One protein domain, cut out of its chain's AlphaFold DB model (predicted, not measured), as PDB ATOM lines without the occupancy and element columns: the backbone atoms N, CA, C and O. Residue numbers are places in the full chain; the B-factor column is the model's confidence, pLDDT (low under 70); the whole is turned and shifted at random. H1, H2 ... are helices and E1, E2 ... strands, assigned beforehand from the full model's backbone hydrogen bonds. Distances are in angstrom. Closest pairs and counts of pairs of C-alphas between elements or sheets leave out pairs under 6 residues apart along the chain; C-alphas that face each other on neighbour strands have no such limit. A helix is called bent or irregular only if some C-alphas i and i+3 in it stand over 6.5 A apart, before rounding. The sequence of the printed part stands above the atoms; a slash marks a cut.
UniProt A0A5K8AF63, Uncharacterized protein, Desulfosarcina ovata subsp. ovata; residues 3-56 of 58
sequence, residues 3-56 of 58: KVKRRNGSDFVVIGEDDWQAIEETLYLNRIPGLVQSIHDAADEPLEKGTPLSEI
ATOM      1  N   LYS A   3      40.661  12.744 -90.812       96.88
ATOM      2  CA  LYS A   3      40.294  13.959 -91.555       96.88
ATOM      3  C   LYS A   3      41.195  14.094 -92.778       96.88
ATOM      4  O   LYS A   3      42.414  14.130 -92.628       96.88
ATOM      5  N   VAL A   4      40.612  14.212 -93.966       97.50
ATOM      6  CA  VAL A   4      41.356  14.370 -95.217       97.50
ATOM      7  C   VAL A   4      41.143  15.774 -95.762       97.50
ATOM      8  O   VAL A   4      40.028  16.166 -96.103       97.50
ATOM      9  N   LYS A   5      42.244  16.527 -95.848       97.62
ATOM     10  CA  LYS A   5      42.278  17.860 -96.450       97.62
ATOM     11  C   LYS A   5      42.603  17.754 -97.932       97.62
ATOM     12  O   LYS A   5      43.633  17.178 -98.292       97.62
ATOM     13  N   ARG A   6      41.740  18.288 -98.799       96.75
ATOM     14  CA  ARG A   6      41.984  18.272-100.250       96.75
ATOM     15  C   ARG A   6      42.652  19.569-100.692       96.75
ATOM     16  O   ARG A   6      42.383  20.635-100.162       96.75
ATOM     17  N   ARG A   7      43.511  19.478-101.715       94.25
ATOM     18  CA  ARG A   7      44.134  20.663-102.331       94.25
ATOM     19  C   ARG A   7      43.096  21.557-103.021       94.25
ATOM     20  O   ARG A   7      43.214  22.769-102.948       94.25
ATOM     21  N   ASN A   8      42.100  20.941-103.666       93.94
ATOM     22  CA  ASN A   8      40.974  21.593-104.338       93.94
ATOM     23  C   ASN A   8      39.673  20.826-104.009       93.94
ATOM     24  O   ASN A   8      39.695  19.591-103.948       93.94
ATOM     25  N   GLY A   9      38.544  21.531-103.886       93.50
ATOM     26  CA  GLY A   9      37.237  20.950-103.536       93.50
ATOM     27  C   GLY A   9      37.017  20.802-102.025       93.50
ATOM     28  O   GLY A   9      37.798  21.322-101.234       93.50
ATOM     29  N   SER A  10      35.946  20.107-101.631       96.69
ATOM     30  CA  SER A  10      35.580  19.940-100.218       96.69
ATOM     31  C   SER A  10      36.410  18.867 -99.516       96.69
ATOM     32  O   SER A  10      36.715  17.813-100.081       96.69
ATOM     33  N   ASP A  11      36.739  19.139 -98.257       97.69
ATOM     34  CA  ASP A  11      37.344  18.170 -97.348       97.69
ATOM     35  C   ASP A  11      36.365  17.048 -97.001       97.69
ATOM     36  O   ASP A  11      35.147  17.219 -97.074       97.69
ATOM     37  N   PHE A  12      36.899  15.903 -96.584       97.12
ATOM     38  CA  PHE A  12      36.085  14.763 -96.172       97.12
ATOM     39  C   PHE A  12      36.690  14.042 -94.969       97.12
ATOM     40  O   PHE A  12      37.826  14.294 -94.556       97.12
ATOM     41  N   VAL A  13      35.900  13.147 -94.386       97.69
ATOM     42  CA  VAL A  13      36.281  12.341 -93.230       97.69
ATOM     43  C   VAL A  13      36.126  10.870 -93.599       97.69
ATOM     44  O   VAL A  13      35.139  10.491 -94.217       97.69
ATOM     45  N   VAL A  14      37.109  10.055 -93.226       97.56
ATOM     46  CA  VAL A  14      37.034   8.594 -93.298       97.56
ATOM     47  C   VAL A  14      36.771   8.064 -91.892       97.56
ATOM     48  O   VAL A  14      37.466   8.427 -90.936       97.56
ATOM     49  N   ILE A  15      35.772   7.210 -91.758       97.50
ATOM     50  CA  ILE A  15      35.361   6.561 -90.509       97.50
ATOM     51  C   ILE A  15      35.197   5.063 -90.758       97.50
ATOM     52  O   ILE A  15      35.107   4.650 -91.915       97.50
ATOM     53  N   GLY A  16      35.223   4.268 -89.686       98.19
ATOM     54  CA  GLY A  16      34.834   2.864 -89.780       98.19
ATOM     55  C   GLY A  16      33.362   2.748 -90.169       98.19
ATOM     56  O   GLY A  16      32.589   3.682 -89.961       98.19
ATOM     57  N   GLU A  17      32.987   1.620 -90.757       98.06
ATOM     58  CA  GLU A  17      31.595   1.375 -91.138       98.06
ATOM     59  C   GLU A  17      30.716   1.143 -89.898       98.06
ATOM     60  O   GLU A  17      29.725   1.853 -89.749       98.06
ATOM     61  N   ASP A  18      31.173   0.340 -88.932       98.19
ATOM     62  CA  ASP A  18      30.528   0.208 -87.614       98.19
ATOM     63  C   ASP A  18      30.341   1.568 -86.906       98.19
ATOM     64  O   ASP A  18      29.271   1.867 -86.371       98.19
ATOM     65  N   ASP A  19      31.365   2.437 -86.941       98.06
ATOM     66  CA  ASP A  19      31.285   3.792 -86.371       98.06
ATOM     67  C   ASP A  19      30.205   4.626 -87.082       98.06
ATOM     68  O   ASP A  19      29.483   5.394 -86.443       98.06
ATOM     69  N   TRP A  20      30.102   4.511 -88.412       97.56
ATOM     70  CA  TRP A  20      29.085   5.213 -89.193       97.56
ATOM     71  C   TRP A  20      27.680   4.729 -88.847       97.56
ATOM     72  O   TRP A  20      26.801   5.560 -88.615       97.56
ATOM     73  N   GLN A  21      27.484   3.413 -88.756       98.38
ATOM     74  CA  GLN A  21      26.203   2.818 -88.398       98.38
ATOM     75  C   GLN A  21      25.754   3.260 -86.998       98.38
ATOM     76  O   GLN A  21      24.614   3.691 -86.829       98.38
ATOM     77  N   ALA A  22      26.656   3.251 -86.010       98.06
ATOM     78  CA  ALA A  22      26.345   3.709 -84.655       98.06
ATOM     79  C   ALA A  22      25.964   5.203 -84.608       98.06
ATOM     80  O   ALA A  22      25.049   5.603 -83.878       98.06
ATOM     81  N   ILE A  23      26.638   6.045 -85.405       97.69
ATOM     82  CA  ILE A  23      26.291   7.468 -85.543       97.69
ATOM     83  C   ILE A  23      24.905   7.623 -86.177       97.69
ATOM     84  O   ILE A  23      24.102   8.418 -85.686       97.69
ATOM     85  N   GLU A  24      24.614   6.884 -87.247       97.75
ATOM     86  CA  GLU A  24      23.322   6.938 -87.934       97.75
ATOM     87  C   GLU A  24      22.173   6.502 -87.016       97.75
ATOM     88  O   GLU A  24      21.173   7.217 -86.915       97.75
ATOM     89  N   GLU A  25      22.336   5.393 -86.293       97.88
ATOM     90  CA  GLU A  25      21.361   4.908 -85.313       97.88
ATOM     91  C   GLU A  25      21.118   5.954 -84.220       97.88
ATOM     92  O   GLU A  25      19.975   6.325 -83.944       97.88
ATOM     93  N   THR A  26      22.189   6.518 -83.658       97.25
ATOM     94  CA  THR A  26      22.078   7.561 -82.631       97.25
ATOM     95  C   THR A  26      21.331   8.786 -83.165       97.25
ATOM     96  O   THR A  26      20.441   9.314 -82.493       97.25
ATOM     97  N   LEU A  27      21.644   9.244 -84.382       97.75
ATOM     98  CA  LEU A  27      20.936  10.356 -85.022       97.75
ATOM     99  C   LEU A  27      19.465  10.021 -85.277       97.75
ATOM    100  O   LEU A  27      18.612  10.892 -85.115       97.75
ATOM    101  N   TYR A  28      19.154   8.780 -85.649       97.31
ATOM    102  CA  TYR A  28      17.783   8.321 -85.833       97.31
ATOM    103  C   TYR A  28      16.984   8.391 -84.526       97.31
ATOM    104  O   TYR A  28      15.914   9.000 -84.507       97.31
ATOM    105  N   LEU A  29      17.528   7.871 -83.422       97.31
ATOM    106  CA  LEU A  29      16.877   7.928 -82.108       97.31
ATOM    107  C   LEU A  29      16.630   9.376 -81.656       97.31
ATOM    108  O   LEU A  29      15.540   9.706 -81.189       97.31
ATOM    109  N   ASN A  30      17.602  10.269 -81.874       96.94
ATOM    110  CA  ASN A  30      17.490  11.695 -81.545       96.94
ATOM    111  C   ASN A  30      16.393  12.431 -82.335       96.94
ATOM    112  O   ASN A  30      15.926  13.485 -81.902       96.94
ATOM    113  N   ARG A  31      15.970  11.911 -83.493       97.44
ATOM    114  CA  ARG A  31      14.903  12.526 -84.301       97.44
ATOM    115  C   ARG A  31      13.506  12.270 -83.752       97.44
ATOM    116  O   ARG A  31      12.579  12.953 -84.182       97.44
ATOM    117  N   ILE A  32      13.341  11.311 -82.844       97.69
ATOM    118  CA  ILE A  32      12.050  10.981 -82.244       97.69
ATOM    119  C   ILE A  32      11.907  11.800 -80.950       97.69
ATOM    120  O   ILE A  32      12.657  11.565 -79.998       97.69
ATOM    121  N   PRO A  33      10.976  12.776 -80.882       97.81
ATOM    122  CA  PRO A  33      10.832  13.629 -79.707       97.81
ATOM    123  C   PRO A  33      10.595  12.811 -78.435       97.81
ATOM    124  O   PRO A  33       9.687  11.985 -78.384       97.81
ATOM    125  N   GLY A  34      11.411  13.050 -77.409       96.94
ATOM    126  CA  GLY A  34      11.304  12.381 -76.108       96.94
ATOM    127  C   GLY A  34      11.915  10.977 -76.029       96.94
ATOM    128  O   GLY A  34      12.118  10.497 -74.919       96.94
ATOM    129  N   LEU A  35      12.284  10.340 -77.149       97.56
ATOM    130  CA  LEU A  35      12.793   8.962 -77.129       97.56
ATOM    131  C   LEU A  35      14.126   8.837 -76.382       97.56
ATOM    132  O   LEU A  35      14.272   7.964 -75.534       97.56
ATOM    133  N   VAL A  36      15.078   9.737 -76.636       97.44
ATOM    134  CA  VAL A  36      16.376   9.727 -75.936       97.44
ATOM    135  C   VAL A  36      16.192   9.883 -74.426       97.44
ATOM    136  O   VAL A  36      16.819   9.158 -73.660       97.44
ATOM    137  N   GLN A  37      15.284  10.765 -73.995       97.81
ATOM    138  CA  GLN A  37      14.972  10.913 -72.575       97.81
ATOM    139  C   GLN A  37      14.359   9.628 -72.012       97.81
ATOM    140  O   GLN A  37      14.825   9.161 -70.984       97.81
ATOM    141  N   SER A  38      13.410   8.998 -72.716       97.56
ATOM    142  CA  SER A  38      12.823   7.730 -72.256       97.56
ATOM    143  C   SER A  38      13.837   6.590 -72.146       97.56
ATOM    144  O   SER A  38      13.699   5.748 -71.268       97.56
ATOM    145  N   ILE A  39      14.873   6.570 -72.995       96.75
ATOM    146  CA  ILE A  39      15.960   5.586 -72.905       96.75
ATOM    147  C   ILE A  39      16.785   5.824 -71.637       96.75
ATOM    148  O   ILE A  39      17.114   4.869 -70.941       96.75
ATOM    149  N   HIS A  40      17.113   7.083 -71.329       97.12
ATOM    150  CA  HIS A  40      17.824   7.423 -70.097       97.12
ATOM    151  C   HIS A  40      16.986   7.132 -68.852       97.12
ATOM    152  O   HIS A  40      17.487   6.489 -67.937       97.12
ATOM    153  N   ASP A  41      15.711   7.525 -68.856       96.88
ATOM    154  CA  ASP A  41      14.792   7.259 -67.752       96.88
ATOM    155  C   ASP A  41      14.690   5.748 -67.494       96.88
ATOM    156  O   ASP A  41      14.845   5.319 -66.355       96.88
ATOM    157  N   ALA A  42      14.533   4.938 -68.549       94.50
ATOM    158  CA  ALA A  42      14.490   3.479 -68.449       94.50
ATOM    159  C   ALA A  42      15.821   2.865 -67.976       94.50
ATOM    160  O   ALA A  42      15.814   1.864 -67.265       94.50
ATOM    161  N   ALA A  43      16.967   3.444 -68.348       95.00
ATOM    162  CA  ALA A  43      18.277   2.987 -67.879       95.00
ATOM    163  C   ALA A  43      18.503   3.268 -66.381       95.00
ATOM    164  O   ALA A  43      19.243   2.530 -65.730       95.00
ATOM    165  N   ASP A  44      17.858   4.307 -65.845       96.75
ATOM    166  CA  ASP A  44      17.891   4.670 -64.426       96.75
ATOM    167  C   ASP A  44      16.852   3.894 -63.584       96.75
ATOM    168  O   ASP A  44      16.849   3.987 -62.349       96.75
ATOM    169  N   GLU A  45      15.959   3.118 -64.211       95.12
ATOM    170  CA  GLU A  45      14.962   2.322 -63.495       95.12
ATOM    171  C   GLU A  45      15.613   1.180 -62.682       95.12
ATOM    172  O   GLU A  45      16.438   0.425 -63.202       95.12
ATOM    173  N   PRO A  46      15.232   0.993 -61.399       95.56
ATOM    174  CA  PRO A  46      15.743  -0.108 -60.587       95.56
ATOM    175  C   PRO A  46      15.372  -1.477 -61.166       95.56
ATOM    176  O   PRO A  46      14.205  -1.726 -61.480       95.56
ATOM    177  N   LEU A  47      16.338  -2.396 -61.214       90.69
ATOM    178  CA  LEU A  47      16.140  -3.749 -61.749       90.69
ATOM    179  C   LEU A  47      15.069  -4.541 -60.993       90.69
ATOM    180  O   LEU A  47      14.411  -5.392 -61.583       90.69
ATOM    181  N   GLU A  48      14.848  -4.249 -59.708       92.56
ATOM    182  CA  GLU A  48      13.809  -4.883 -58.891       92.56
ATOM    183  C   GLU A  48      12.388  -4.600 -59.401       92.56
ATOM    184  O   GLU A  48      11.457  -5.308 -59.023       92.56
ATOM    185  N   LYS A  49      12.204  -3.568 -60.237       91.19
ATOM    186  CA  LYS A  49      10.928  -3.264 -60.901       91.19
ATOM    187  C   LYS A  49      10.767  -3.963 -62.253       91.19
ATOM    188  O   LYS A  49       9.688  -3.883 -62.836       91.19
ATOM    189  N   GLY A  50      11.818  -4.604 -62.761       90.00
ATOM    190  CA  GLY A  50      11.778  -5.332 -64.023       90.00
ATOM    191  C   GLY A  50      10.986  -6.637 -63.919       90.00
ATOM    192  O   GLY A  50      10.848  -7.221 -62.844       90.00
ATOM    193  N   THR A  51      10.486  -7.124 -65.054       90.88
ATOM    194  CA  THR A  51       9.823  -8.431 -65.137       90.88
ATOM    195  C   THR A  51      10.874  -9.547 -65.160       90.88
ATOM    196  O   THR A  51      11.756  -9.521 -66.026       90.88
ATOM    197  N   PRO A  52      10.812 -10.547 -64.260       91.62
ATOM    198  CA  PRO A  52      11.706 -11.698 -64.312       91.62
ATOM    199  C   PRO A  52      11.593 -12.431 -65.650       91.62
ATOM    200  O   PRO A  52      10.494 -12.620 -66.162       91.62
ATOM    201  N   LEU A  53      12.711 -12.924 -66.190       89.88
ATOM    202  CA  LEU A  53      12.722 -13.637 -67.477       89.88
ATOM    203  C   LEU A  53      11.760 -14.840 -67.501       89.88
ATOM    204  O   LEU A  53      11.187 -15.145 -68.539       89.88
ATOM    205  N   SER A  54      11.561 -15.503 -66.357       93.19
ATOM    206  CA  SER A  54      10.614 -16.615 -66.203       93.19
ATOM    207  C   SER A  54       9.140 -16.214 -66.324       93.19
ATOM    208  O   SER A  54       8.294 -17.094 -66.442       93.19
ATOM    209  N   GLU A  55       8.834 -14.920 -66.244       93.38
ATOM    210  CA  GLU A  55       7.481 -14.350 -66.270       93.38
ATOM    211  C   GLU A  55       7.202 -13.555 -67.558       93.38
ATOM    212  O   GLU A  55       6.107 -13.025 -67.729       93.38
ATOM    213  N   ILE A  56       8.176 -13.466 -68.473       93.81
ATOM    214  CA  ILE A  56       7.993 -12.836 -69.783       93.81
ATOM    215  C   ILE A  56       7.308 -13.832 -70.722       93.81
ATOM    216  O   ILE A  56       7.867 -14.885 -71.029       93.81
TER     217      ILE A  56
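This is residues 3 to 56 of the 58 residues of an uncharacterized protein of Desulfosarcina ovata subsp. ovata (UniProt A0A5K8AF63). The longest helix, H1, forms the middle of a drawn-out zigzag with no compact core: before it a narrow loop, residues 3 to 14, folds back on itself and closes with the short strand E1, and after it residues 31 to 34 turn a sharp corner into the shorter helix H2, followed by a tail, residues 44 to 56. The printed part has 54 residues, with one named strand and two named helices in the order E1, H1, H2. The class is mostly helix, though under half of the residues, 26 of the 54, are in named elements. The whole is extended, with a radius of gyration of the C-alphas of 19.3 A and spans of 61 by 24 by 15 A.

H1 is residues 17 to 30, 19.9 A from first to last C-alpha, beginning at C-alpha 17 at (31.595, 1.375, -91.138). Before it, E1 is residues 12 to 14, with C-alpha 12 at (36.085, 14.763, -96.172). After H1, H2 is residues 35 to 43, 12.3 A long, ending at C-alpha 43 at (18.277, 2.987, -67.879). Neither helix is bent or irregular.

H1 and H2 touch only at the corner by their link, and only just, with 3 pairs of C-alphas within 8 A. H1 touches H2 with residues 29 to 30 alone, and the closest C-alphas of the two helices are those of Asn 30 and Val 36, 6.0 A apart. Their lines are about perpendicular, at 80 degrees, and their centres are 16.9 A apart. In H1 and H2 every O i to N i+4 pair is within hydrogen-bond range. E1 is apart from H1, and it is apart from H2. E1 pairs with no named strand, but residues 3 to 4, too short a stretch to be named, pair antiparallel with residues 12 to 13 of E1.

The outline is a rod, and the two C-alphas farthest apart, those of Arg 7 and Glu 55, are 62.2 A apart. Residues 16 to 25, of which 17 to 25 belong to H1, stand free, and so do residues 30 to 35 and residues 40 to 56, of which 40 to 43 belong to H2. Residues 44 to 56 have no named element, and their C-alphas lie 17 to 29 A from the mean of all C-alphas. The links E1 to H1, with 2 residues, and H1 to H2, with 4 residues, are both tight. The printed part has no cut. The mean pLDDT of the printed part is 96.0, and no printed residue is under 70.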